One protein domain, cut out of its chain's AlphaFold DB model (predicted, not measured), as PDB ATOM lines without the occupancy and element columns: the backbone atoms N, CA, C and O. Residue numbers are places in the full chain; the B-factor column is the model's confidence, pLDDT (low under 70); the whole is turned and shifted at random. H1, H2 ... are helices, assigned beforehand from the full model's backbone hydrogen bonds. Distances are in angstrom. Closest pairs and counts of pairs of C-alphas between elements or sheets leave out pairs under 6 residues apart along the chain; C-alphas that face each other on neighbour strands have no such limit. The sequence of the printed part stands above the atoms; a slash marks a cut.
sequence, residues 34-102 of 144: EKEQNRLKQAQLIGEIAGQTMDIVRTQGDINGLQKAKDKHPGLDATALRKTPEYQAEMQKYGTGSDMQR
ATOM      1  N   GLU A  34     -24.272   4.325 -12.637       77.88
ATOM      2  CA  GLU A  34     -23.753   4.729 -11.327       77.88
ATOM      3  C   GLU A  34     -24.402   3.916 -10.209       77.88
ATOM      4  O   GLU A  34     -23.725   3.428  -9.302       77.88
ATOM      5  N   LYS A  35     -25.718   3.701 -10.299       79.12
ATOM      6  CA  LYS A  35     -26.460   2.904  -9.322       79.12
ATOM      7  C   LYS A  35     -25.968   1.462  -9.276       79.12
ATOM      8  O   LYS A  35     -25.727   0.939  -8.189       79.12
ATOM      9  N   GLU A  36     -25.802   0.819 -10.425       79.75
ATOM     10  CA  GLU A  36     -25.351  -0.572 -10.480       79.75
ATOM     11  C   GLU A  36     -23.861  -0.705 -10.121       79.75
ATOM     12  O   GLU A  36     -23.491  -1.644  -9.418       79.75
ATOM     13  N   GLN A  37     -23.013   0.283 -10.439       83.38
ATOM     14  CA  GLN A  37     -21.644   0.339  -9.905       83.38
ATOM     15  C   GLN A  37     -21.616   0.474  -8.378       83.38
ATOM     16  O   GLN A  37     -20.826  -0.193  -7.714       83.38
ATOM     17  N   ASN A  38     -22.488   1.298  -7.796       84.38
ATOM     18  CA  ASN A  38     -22.579   1.451  -6.345       84.38
ATOM     19  C   ASN A  38     -23.054   0.163  -5.660       84.38
ATOM     20  O   ASN A  38     -22.560  -0.175  -4.586       84.38
ATOM     21  N   ARG A  39     -23.955  -0.600  -6.291       82.88
ATOM     22  CA  ARG A  39     -24.368  -1.923  -5.795       82.88
ATOM     23  C   ARG A  39     -23.227  -2.935  -5.841       82.88
ATOM     24  O   ARG A  39     -23.043  -3.670  -4.874       82.88
ATOM     25  N   LEU A  40     -22.433  -2.939  -6.914       87.06
ATOM     26  CA  LEU A  40     -21.238  -3.784  -7.016       87.06
ATOM     27  C   LEU A  40     -20.191  -3.424  -5.953       87.06
ATOM     28  O   LEU A  40     -19.709  -4.317  -5.263       87.06
ATOM     29  N   LYS A  41     -19.908  -2.129  -5.751       86.88
ATOM     30  CA  LYS A  41     -19.018  -1.653  -4.677       86.88
ATOM     31  C   LYS A  41     -19.514  -2.087  -3.297       86.88
ATOM     32  O   LYS A  41     -18.732  -2.553  -2.483       86.88
ATOM     33  N   GLN A  42     -20.817  -1.986  -3.031       84.50
ATOM     34  CA  GLN A  42     -21.401  -2.448  -1.765       84.50
ATOM     35  C   GLN A  42     -21.260  -3.962  -1.577       84.50
ATOM     36  O   GLN A  42     -20.930  -4.404  -0.481       84.50
ATOM     37  N   ALA A  43     -21.466  -4.758  -2.628       85.31
ATOM     38  CA  ALA A  43     -21.258  -6.202  -2.566       85.31
ATOM     39  C   ALA A  43     -19.787  -6.561  -2.285       85.31
ATOM     40  O   ALA A  43     -19.522  -7.451  -1.479       85.31
ATOM     41  N   GLN A  44     -18.843  -5.839  -2.898       86.38
ATOM     42  CA  GLN A  44     -17.408  -5.984  -2.632       86.38
ATOM     43  C   GLN A  44     -17.064  -5.625  -1.185       86.38
ATOM     44  O   GLN A  44     -16.451  -6.436  -0.502       86.38
ATOM     45  N   LEU A  45     -17.542  -4.480  -0.684       87.38
ATOM     46  CA  LEU A  45     -17.329  -4.055   0.703       87.38
ATOM     47  C   LEU A  45     -17.884  -5.070   1.712       87.38
ATOM     48  O   LEU A  45     -17.223  -5.370   2.700       87.38
ATOM     49  N   ILE A  46     -19.067  -5.649   1.464       84.69
ATOM     50  CA  ILE A  46     -19.616  -6.727   2.310       84.69
ATOM     51  C   ILE A  46     -18.668  -7.941   2.325       84.69
ATOM     52  O   ILE A  46     -18.477  -8.557   3.373       84.69
ATOM     53  N   GLY A  47     -18.046  -8.268   1.188       83.12
ATOM     54  CA  GLY A  47     -17.033  -9.322   1.091       83.12
ATOM     55  C   GLY A  47     -15.721  -8.986   1.811       83.12
ATOM     56  O   GLY A  47     -15.184  -9.831   2.524       83.12
ATOM     57  N   GLU A  48     -15.225  -7.755   1.681       86.69
ATOM     58  CA  GLU A  48     -14.013  -7.281   2.367       86.69
ATOM     59  C   GLU A  48     -14.182  -7.289   3.890       86.69
ATOM     60  O   GLU A  48     -13.300  -7.761   4.605       86.69
ATOM     61  N   ILE A  49     -15.345  -6.855   4.388       82.00
ATOM     62  CA  ILE A  49     -15.693  -6.913   5.815       82.00
ATOM     63  C   ILE A  49     -15.674  -8.362   6.316       82.00
ATOM     64  O   ILE A  49     -15.183  -8.632   7.415       82.00
ATOM     65  N   ALA A  50     -16.170  -9.311   5.516       79.31
ATOM     66  CA  ALA A  50     -16.110 -10.727   5.863       79.31
ATOM     67  C   ALA A  50     -14.656 -11.226   5.954       79.31
ATOM     68  O   ALA A  50     -14.315 -11.915   6.914       79.31
ATOM     69  N   GLY A  51     -13.788 -10.825   5.017       82.50
ATOM     70  CA  GLY A  51     -12.352 -11.124   5.051       82.50
ATOM     71  C   GLY A  51     -11.664 -10.587   6.309       82.50
ATOM     72  O   GLY A  51     -11.075 -11.356   7.065       82.50
ATOM     73  N   GLN A  52     -11.836  -9.293   6.596       81.31
ATOM     74  CA  GLN A  52     -11.261  -8.647   7.782       81.31
ATOM     75  C   GLN A  52     -11.742  -9.292   9.087       81.31
ATOM     76  O   GLN A  52     -10.968  -9.479  10.026       81.31
ATOM     77  N   THR A  53     -13.016  -9.680   9.150       80.12
ATOM     78  CA  THR A  53     -13.573 -10.346  10.333       80.12
ATOM     79  C   THR A  53     -12.939 -11.721  10.551       80.12
ATOM     80  O   THR A  53     -12.651 -12.077  11.693       80.12
ATOM     81  N   MET A  54     -12.670 -12.491   9.490       79.88
ATOM     82  CA  MET A  54     -12.003 -13.794   9.614       79.88
ATOM     83  C   MET A  54     -10.580 -13.671  10.168       79.88
ATOM     84  O   MET A  54     -10.196 -14.465  11.029       79.88
ATOM     85  N   ASP A  55      -9.828 -12.656   9.742       83.75
ATOM     86  CA  ASP A  55      -8.477 -12.403  10.255       83.75
ATOM     87  C   ASP A  55      -8.496 -12.020  11.743       83.75
ATOM     88  O   ASP A  55      -7.676 -12.508  12.531       83.75
ATOM     89  N   ILE A  56      -9.480 -11.213  12.161       81.56
ATOM     90  CA  ILE A  56      -9.683 -10.838  13.568       81.56
ATOM     91  C   ILE A  56     -10.057 -12.066  14.407       81.56
ATOM     92  O   ILE A  56      -9.472 -12.286  15.466       81.56
ATOM     93  N   VAL A  57     -10.992 -12.896  13.933       82.00
ATOM     94  CA  VAL A  57     -11.420 -14.128  14.620       82.00
ATOM     95  C   VAL A  57     -10.247 -15.094  14.786       82.00
ATOM     96  O   VAL A  57     -10.059 -15.642  15.872       82.00
ATOM     97  N   ARG A  58      -9.420 -15.270  13.748       83.31
ATOM     98  CA  ARG A  58      -8.220 -16.114  13.811       83.31
ATOM     99  C   ARG A  58      -7.202 -15.576  14.814       83.31
ATOM    100  O   ARG A  58      -6.701 -16.340  15.633       83.31
ATOM    101  N   THR A  59      -6.939 -14.271  14.783       85.31
ATOM    102  CA  THR A  59      -6.006 -13.612  15.710       85.31
ATOM    103  C   THR A  59      -6.481 -13.724  17.160       85.31
ATOM    104  O   THR A  59      -5.698 -14.053  18.051       85.31
ATOM    105  N   GLN A  60      -7.776 -13.512  17.404       83.38
ATOM    106  CA  GLN A  60      -8.371 -13.657  18.732       83.38
ATOM    107  C   GLN A  60      -8.318 -15.105  19.226       83.38
ATOM    108  O   GLN A  60      -8.052 -15.347  20.407       83.38
ATOM    109  N   GLY A  61      -8.541 -16.057  18.317       85.00
ATOM    110  CA  GLY A  61      -8.312 -17.468  18.565       85.00
ATOM    111  C   GLY A  61      -6.885 -17.698  19.039       85.00
ATOM    112  O   GLY A  61      -6.695 -18.158  20.162       85.00
ATOM    113  N   ASP A  62      -5.893 -17.331  18.229       86.56
ATOM    114  CA  ASP A  62      -4.475 -17.538  18.533       86.56
ATOM    115  C   ASP A  62      -4.071 -16.985  19.905       86.56
ATOM    116  O   ASP A  62      -3.390 -17.679  20.661       86.56
ATOM    117  N   ILE A  63      -4.529 -15.781  20.262       87.44
ATOM    118  CA  ILE A  63      -4.272 -15.178  21.578       87.44
ATOM    119  C   ILE A  63      -4.862 -16.048  22.696       87.44
ATOM    120  O   ILE A  63      -4.142 -16.440  23.615       87.44
ATOM    121  N   ASN A  64      -6.147 -16.403  22.597       86.44
ATOM    122  CA  ASN A  64      -6.834 -17.193  23.621       86.44
ATOM    123  C   ASN A  64      -6.264 -18.614  23.744       86.44
ATOM    124  O   ASN A  64      -6.117 -19.134  24.853       86.44
ATOM    125  N   GLY A  65      -5.922 -19.243  22.619       84.88
ATOM    126  CA  GLY A  65      -5.308 -20.565  22.586       84.88
ATOM    127  C   GLY A  65      -3.914 -20.558  23.205       84.88
ATOM    128  O   GLY A  65      -3.601 -21.429  24.015       84.88
ATOM    129  N   LEU A  66      -3.081 -19.568  22.866       86.38
ATOM    130  CA  LEU A  66      -1.747 -19.428  23.452       86.38
ATOM    131  C   LEU A  66      -1.818 -19.119  24.948       86.38
ATOM    132  O   LEU A  66      -1.015 -19.658  25.702       86.38
ATOM    133  N   GLN A  67      -2.777 -18.301  25.382       86.06
ATOM    134  CA  GLN A  67      -2.970 -17.991  26.796       86.06
ATOM    135  C   GLN A  67      -3.364 -19.239  27.595       86.06
ATOM    136  O   GLN A  67      -2.673 -19.595  28.544       86.06
ATOM    137  N   LYS A  68      -4.369 -19.998  27.136       85.12
ATOM    138  CA  LYS A  68      -4.778 -21.259  27.783       85.12
ATOM    139  C   LYS A  68      -3.680 -22.317  27.803       85.12
ATOM    140  O   LYS A  68      -3.551 -23.049  28.784       85.12
ATOM    141  N   ALA A  69      -2.899 -22.415  26.729       84.75
ATOM    142  CA  ALA A  69      -1.760 -23.320  26.678       84.75
ATOM    143  C   ALA A  69      -0.659 -22.884  27.661       84.75
ATOM    144  O   ALA A  69      -0.096 -23.732  28.350       84.75
ATOM    145  N   LYS A  70      -0.377 -21.575  27.766       84.75
ATOM    146  CA  LYS A  70       0.613 -21.027  28.710       84.75
ATOM    147  C   LYS A  70       0.226 -21.258  30.162       84.75
ATOM    148  O   LYS A  70       1.098 -21.613  30.949       84.75
ATOM    149  N   ASP A  71      -1.049 -21.096  30.500       85.19
ATOM    150  CA  ASP A  71      -1.540 -21.274  31.870       85.19
ATOM    151  C   ASP A  71      -1.337 -22.713  32.371       85.19
ATOM    152  O   ASP A  71      -1.058 -22.939  33.547       85.19
ATOM    153  N   LYS A  72      -1.444 -23.697  31.470       80.62
ATOM    154  CA  LYS A  72      -1.262 -25.123  31.785       80.62
ATOM    155  C   LYS A  72       0.169 -25.624  31.602       80.62
ATOM    156  O   LYS A  72       0.558 -26.592  32.249       80.62
ATOM    157  N   HIS A  73       0.949 -24.972  30.746       79.44
ATOM    158  CA  HIS A  73       2.342 -25.314  30.471       79.44
ATOM    159  C   HIS A  73       3.248 -24.079  30.588       79.44
ATOM    160  O   HIS A  73       3.765 -23.583  29.575       79.44
ATOM    161  N   PRO A  74       3.468 -23.569  31.815       74.00
ATOM    162  CA  PRO A  74       4.385 -22.460  32.026       74.00
ATOM    163  C   PRO A  74       5.806 -22.893  31.639       74.00
ATOM    164  O   PRO A  74       6.317 -23.899  32.123       74.00
ATOM    165  N   GLY A  75       6.442 -22.139  30.738       72.69
ATOM    166  CA  GLY A  75       7.830 -22.369  30.312       72.69
ATOM    167  C   GLY A  75       8.015 -22.996  28.927       72.69
ATOM    168  O   GLY A  75       9.150 -23.094  28.467       72.69
ATOM    169  N   LEU A  76       6.939 -23.372  28.226       76.88
ATOM    170  CA  LEU A  76       7.032 -23.743  26.810       76.88
ATOM    171  C   LEU A  76       7.101 -22.501  25.909       76.88
ATOM    172  O   LEU A  76       6.403 -21.508  26.125       76.88
ATOM    173  N   ASP A  77       7.925 -22.581  24.866       80.75
ATOM    174  CA  ASP A  77       7.990 -21.564  23.816       80.75
ATOM    175  C   ASP A  77       6.680 -21.512  22.999       80.75
ATOM    176  O   ASP A  77       5.957 -22.505  22.885       80.75
ATOM    177  N   ALA A  78       6.379 -20.362  22.386       75.19
ATOM    178  CA  ALA A  78       5.172 -20.129  21.587       75.19
ATOM    179  C   ALA A  78       4.962 -21.199  20.502       75.19
ATOM    180  O   ALA A  78       3.831 -21.588  20.208       75.19
ATOM    181  N   THR A  79       6.047 -21.716  19.929       78.62
ATOM    182  CA  THR A  79       6.012 -22.763  18.901       78.62
ATOM    183  C   THR A  79       5.609 -24.129  19.460       78.62
ATOM    184  O   THR A  79       4.909 -24.894  18.795       78.62
ATOM    185  N   ALA A  80       6.020 -24.435  20.693       80.19
ATOM    186  CA  ALA A  80       5.649 -25.663  21.393       80.19
ATOM    187  C   ALA A  80       4.218 -25.581  21.945       80.19
ATOM    188  O   ALA A  80       3.467 -26.549  21.851       80.19
ATOM    189  N   LEU A  81       3.803 -24.404  22.420       81.88
ATOM    190  CA  LEU A  81       2.446 -24.147  22.908       81.88
ATOM    191  C   LEU A  81       1.382 -24.387  21.833       81.88
ATOM    192  O   LEU A  81       0.343 -24.969  22.128       81.88
ATOM    193  N   ARG A  82       1.659 -24.052  20.567       82.81
ATOM    194  CA  ARG A  82       0.747 -24.345  19.444       82.81
ATOM    195  C   ARG A  82       0.552 -25.840  19.158       82.81
ATOM    196  O   ARG A  82      -0.392 -26.216  18.470       82.81
ATOM    197  N   LYS A  83       1.433 -26.707  19.664       85.75
ATOM    198  CA  LYS A  83       1.313 -28.168  19.521       85.75
ATOM    199  C   LYS A  83       0.544 -28.817  20.673       85.75
ATOM    200  O   LYS A  83       0.251 -30.005  20.594       85.75
ATOM    201  N   THR A  84       0.224 -28.058  21.721       85.88
ATOM    202  CA  THR A  84      -0.508 -28.577  22.880       85.88
ATOM    203  C   THR A  84      -1.965 -28.894  22.520       85.88
ATOM    204  O   THR A  84      -2.562 -28.187  21.695       85.88
ATOM    205  N   PRO A  85      -2.565 -29.937  23.125       85.06
ATOM    206  CA  PRO A  85      -3.979 -30.242  22.925       85.06
ATOM    207  C   PRO A  85      -4.886 -29.101  23.412       85.06
ATOM    208  O   PRO A  85      -5.955 -28.893  22.849       85.06
ATOM    209  N   GLU A  86      -4.446 -28.305  24.387       83.00
ATOM    210  CA  GLU A  86      -5.129 -27.109  24.889       83.00
ATOM    211  C   GLU A  86      -5.309 -26.045  23.808       83.00
ATOM    212  O   GLU A  86      -6.416 -25.536  23.613       83.00
ATOM    213  N   TYR A  87      -4.226 -25.716  23.096       85.12
ATOM    214  CA  TYR A  87      -4.271 -24.756  21.998       85.12
ATOM    215  C   TYR A  87      -5.174 -25.270  20.874       85.12
ATOM    216  O   TYR A  87      -6.025 -24.532  20.383       85.12
ATOM    217  N   GLN A  88      -5.038 -26.547  20.499       82.94
ATOM    218  CA  GLN A  88      -5.845 -27.149  19.433       82.94
ATOM    219  C   GLN A  88      -7.335 -27.184  19.787       82.94
ATOM    220  O   GLN A  88      -8.166 -26.830  18.953       82.94
ATOM    221  N   ALA A  89      -7.677 -27.555  21.023       85.38
ATOM    222  CA  ALA A  89      -9.053 -27.567  21.508       85.38
ATOM    223  C   ALA A  89      -9.669 -26.163  21.517       85.38
ATOM    224  O   ALA A  89     -10.843 -25.998  21.190       85.38
ATOM    225  N   GLU A  90      -8.886 -25.132  21.847       83.19
ATOM    226  CA  GLU A  90      -9.376 -23.760  21.769       83.19
ATOM    227  C   GLU A  90      -9.515 -23.295  20.313       83.19
ATOM    228  O   GLU A  90     -10.531 -22.690  19.978       83.19
ATOM    229  N   MET A  91      -8.573 -23.644  19.428       82.00
ATOM    230  CA  MET A  91      -8.633 -23.305  17.999       82.00
ATOM    231  C   MET A  91      -9.849 -23.905  17.293       82.00
ATOM    232  O   MET A  91     -10.374 -23.286  16.369       82.00
ATOM    233  N   GLN A  92     -10.356 -25.057  17.742       83.25
ATOM    234  CA  GLN A  92     -11.589 -25.641  17.200       83.25
ATOM    235  C   GLN A  92     -12.793 -24.689  17.301       83.25
ATOM    236  O   GLN A  92     -13.675 -24.731  16.447       83.25
ATOM    237  N   LYS A  93     -12.807 -23.770  18.277       80.81
ATOM    238  CA  LYS A  93     -13.869 -22.757  18.435       80.81
ATOM    239  C   LYS A  93     -13.775 -21.591  17.450       80.81
ATOM    240  O   LYS A  93     -14.727 -20.824  17.340       80.81
ATOM    241  N   TYR A  94     -12.648 -21.454  16.756       79.69
ATOM    242  CA  TYR A  94     -12.376 -20.368  15.807       79.69
ATOM    243  C   TYR A  94     -12.144 -20.891  14.378       79.69
ATOM    244  O   TYR A  94     -12.038 -20.101  13.444       79.69
ATOM    245  N   GLY A  95     -12.070 -22.214  14.191       74.56
ATOM    246  CA  GLY A  95     -11.871 -22.867  12.896       74.56
ATOM    247  C   GLY A  95     -13.136 -22.967  12.037       74.56
ATOM    248  O   GLY A  95     -14.245 -22.624  12.457       74.56
ATOM    249  N   THR A  96     -12.975 -23.467  10.811       66.94
ATOM    250  CA  THR A  96     -14.077 -23.683   9.866       66.94
ATOM    251  C   THR A  96     -15.079 -24.708  10.422       66.94
ATOM    252  O   THR A  96     -14.698 -25.828  10.743       66.94
ATOM    253  N   GLY A  97     -16.354 -24.332  10.546       68.31
ATOM    254  CA  GLY A  97     -17.439 -25.100  11.167       68.31
ATOM    255  C   GLY A  97     -17.798 -24.647  12.588       68.31
ATOM    256  O   GLY A  97     -18.804 -25.099  13.129       68.31
ATOM    257  N   SER A  98     -17.013 -23.743  13.180       79.94
ATOM    258  CA  SER A  98     -17.239 -23.233  14.536       79.94
ATOM    259  C   SER A  98     -18.438 -22.286  14.654       79.94
ATOM    260  O   SER A  98     -18.890 -21.686  13.673       79.94
ATOM    261  N   ASP A  99     -18.910 -22.082  15.887       77.94
ATOM    262  CA  ASP A  99     -19.970 -21.115  16.199       77.94
ATOM    263  C   ASP A  99     -19.618 -19.692  15.745       77.94
ATOM    264  O   ASP A  99     -20.496 -18.965  15.285       77.94
ATOM    265  N   MET A 100     -18.332 -19.317  15.777       76.50
ATOM    266  CA  MET A 100     -17.862 -18.018  15.286       76.50
ATOM    267  C   MET A 100     -18.027 -17.886  13.769       76.50
ATOM    268  O   MET A 100     -18.527 -16.867  13.293       76.50
ATOM    269  N   GLN A 101     -17.682 -18.924  12.996       73.50
ATOM    270  CA  GLN A 101     -17.918 -18.900  11.550       73.50
ATOM    271  C   GLN A 101     -19.421 -18.876  11.235       73.50
ATOM    272  O   GLN A 101     -19.848 -18.151  10.338       73.50
ATOM    273  N   ARG A 102     -20.238 -19.626  11.985       81.19
ATOM    274  CA  ARG A 102     -21.702 -19.627  11.822       81.19
ATOM    275  C   ARG A 102     -22.304 -18.258  12.134       81.19
ATOM    276  O   ARG A 102     -23.151 -17.785  11.380       81.19
TER     277      ARG A 102
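AT A GLANCE: This is residues 34 to 102 of the 144 residues of an uncharacterized protein of Serratia liquefaciens (UniProt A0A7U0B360). One long, unbroken helix, H1, makes nearly the whole length of a thin rod, and the residues that follow it fold back over its later part, with the short helices H2 and H3 packed on H1 by its residues 61 to 70 and the small H4 farther back, near Val 57 of H1. The first part of H1, residues 34 to 52, sticks out free. The printed part has 69 residues with four named helices, in the order H1, H2, H3, H4, and no named strand; the class is all helix. The whole is extended, with a radius of gyration of the C-alphas of 17.3 A, and spans 59 by 20 by 14 A.

IN THESE COORDINATES: Begin with the longest helix, H1, residues 34 to 72: find C-alpha 34 at (-23.753, 4.729, -11.327) and go 57.1 A to C-alpha 72 at (-1.262, -25.123, 31.785). Look next for H3, residues 85 to 91, which is 9.7 A long. Between these two in the chain is H2, residues 78 to 81, 5.0 A from first to last C-alpha. The last element is H4, residues 99 to 102, 4.9 A long, which ends at C-alpha 102 at (-21.702, -19.627, 11.822).

HOW THE PARTS SIT: Start from H1 and look at its residues 61 to 69, the part with which it touches H3; the closest C-alphas are those of Gly 65 and Tyr 87, 4.4 A apart. These two helices run opposite ways at a shallow tilt of 19 degrees. With residues 66 to 70 alone H1 touches H2, and the closest C-alphas there, of Ala 69 and Leu 81, are 5.7 A apart. H4 is close to H1 but not clearly touching, and its closest C-alphas to H1 are those of Val 57 and Met 100, at 7.6 A. H2 and H3 are also close but not clearly touching, with the C-alphas of Leu 81 and Tyr 87 closest at 6.8 A. H4 is apart from H2 and from H3. In the backbones of H1 and H3 every O i to N i+4 pair is within hydrogen-bond range; H2 and H4 are too short for such a pair, and of their single O i to N i+3 pairs that of H4 is within range and that of H2 is not.

THE WHOLE: The two C-alphas farthest apart are those of Glu 34 and Gly 75, 58.9 A. Set residues 34 to 52 aside, and the remaining body of 50 residues spans 34 by 17 by 14 A. The printed part has no cut. The links from H1 to H2 and from H2 to H3 are tight, the link from H3 to H4 is short, and no link is long. In the B-factor column you will find a mean pLDDT of 81.9 for the printed part of this model, with residues 96 to 97 under 70.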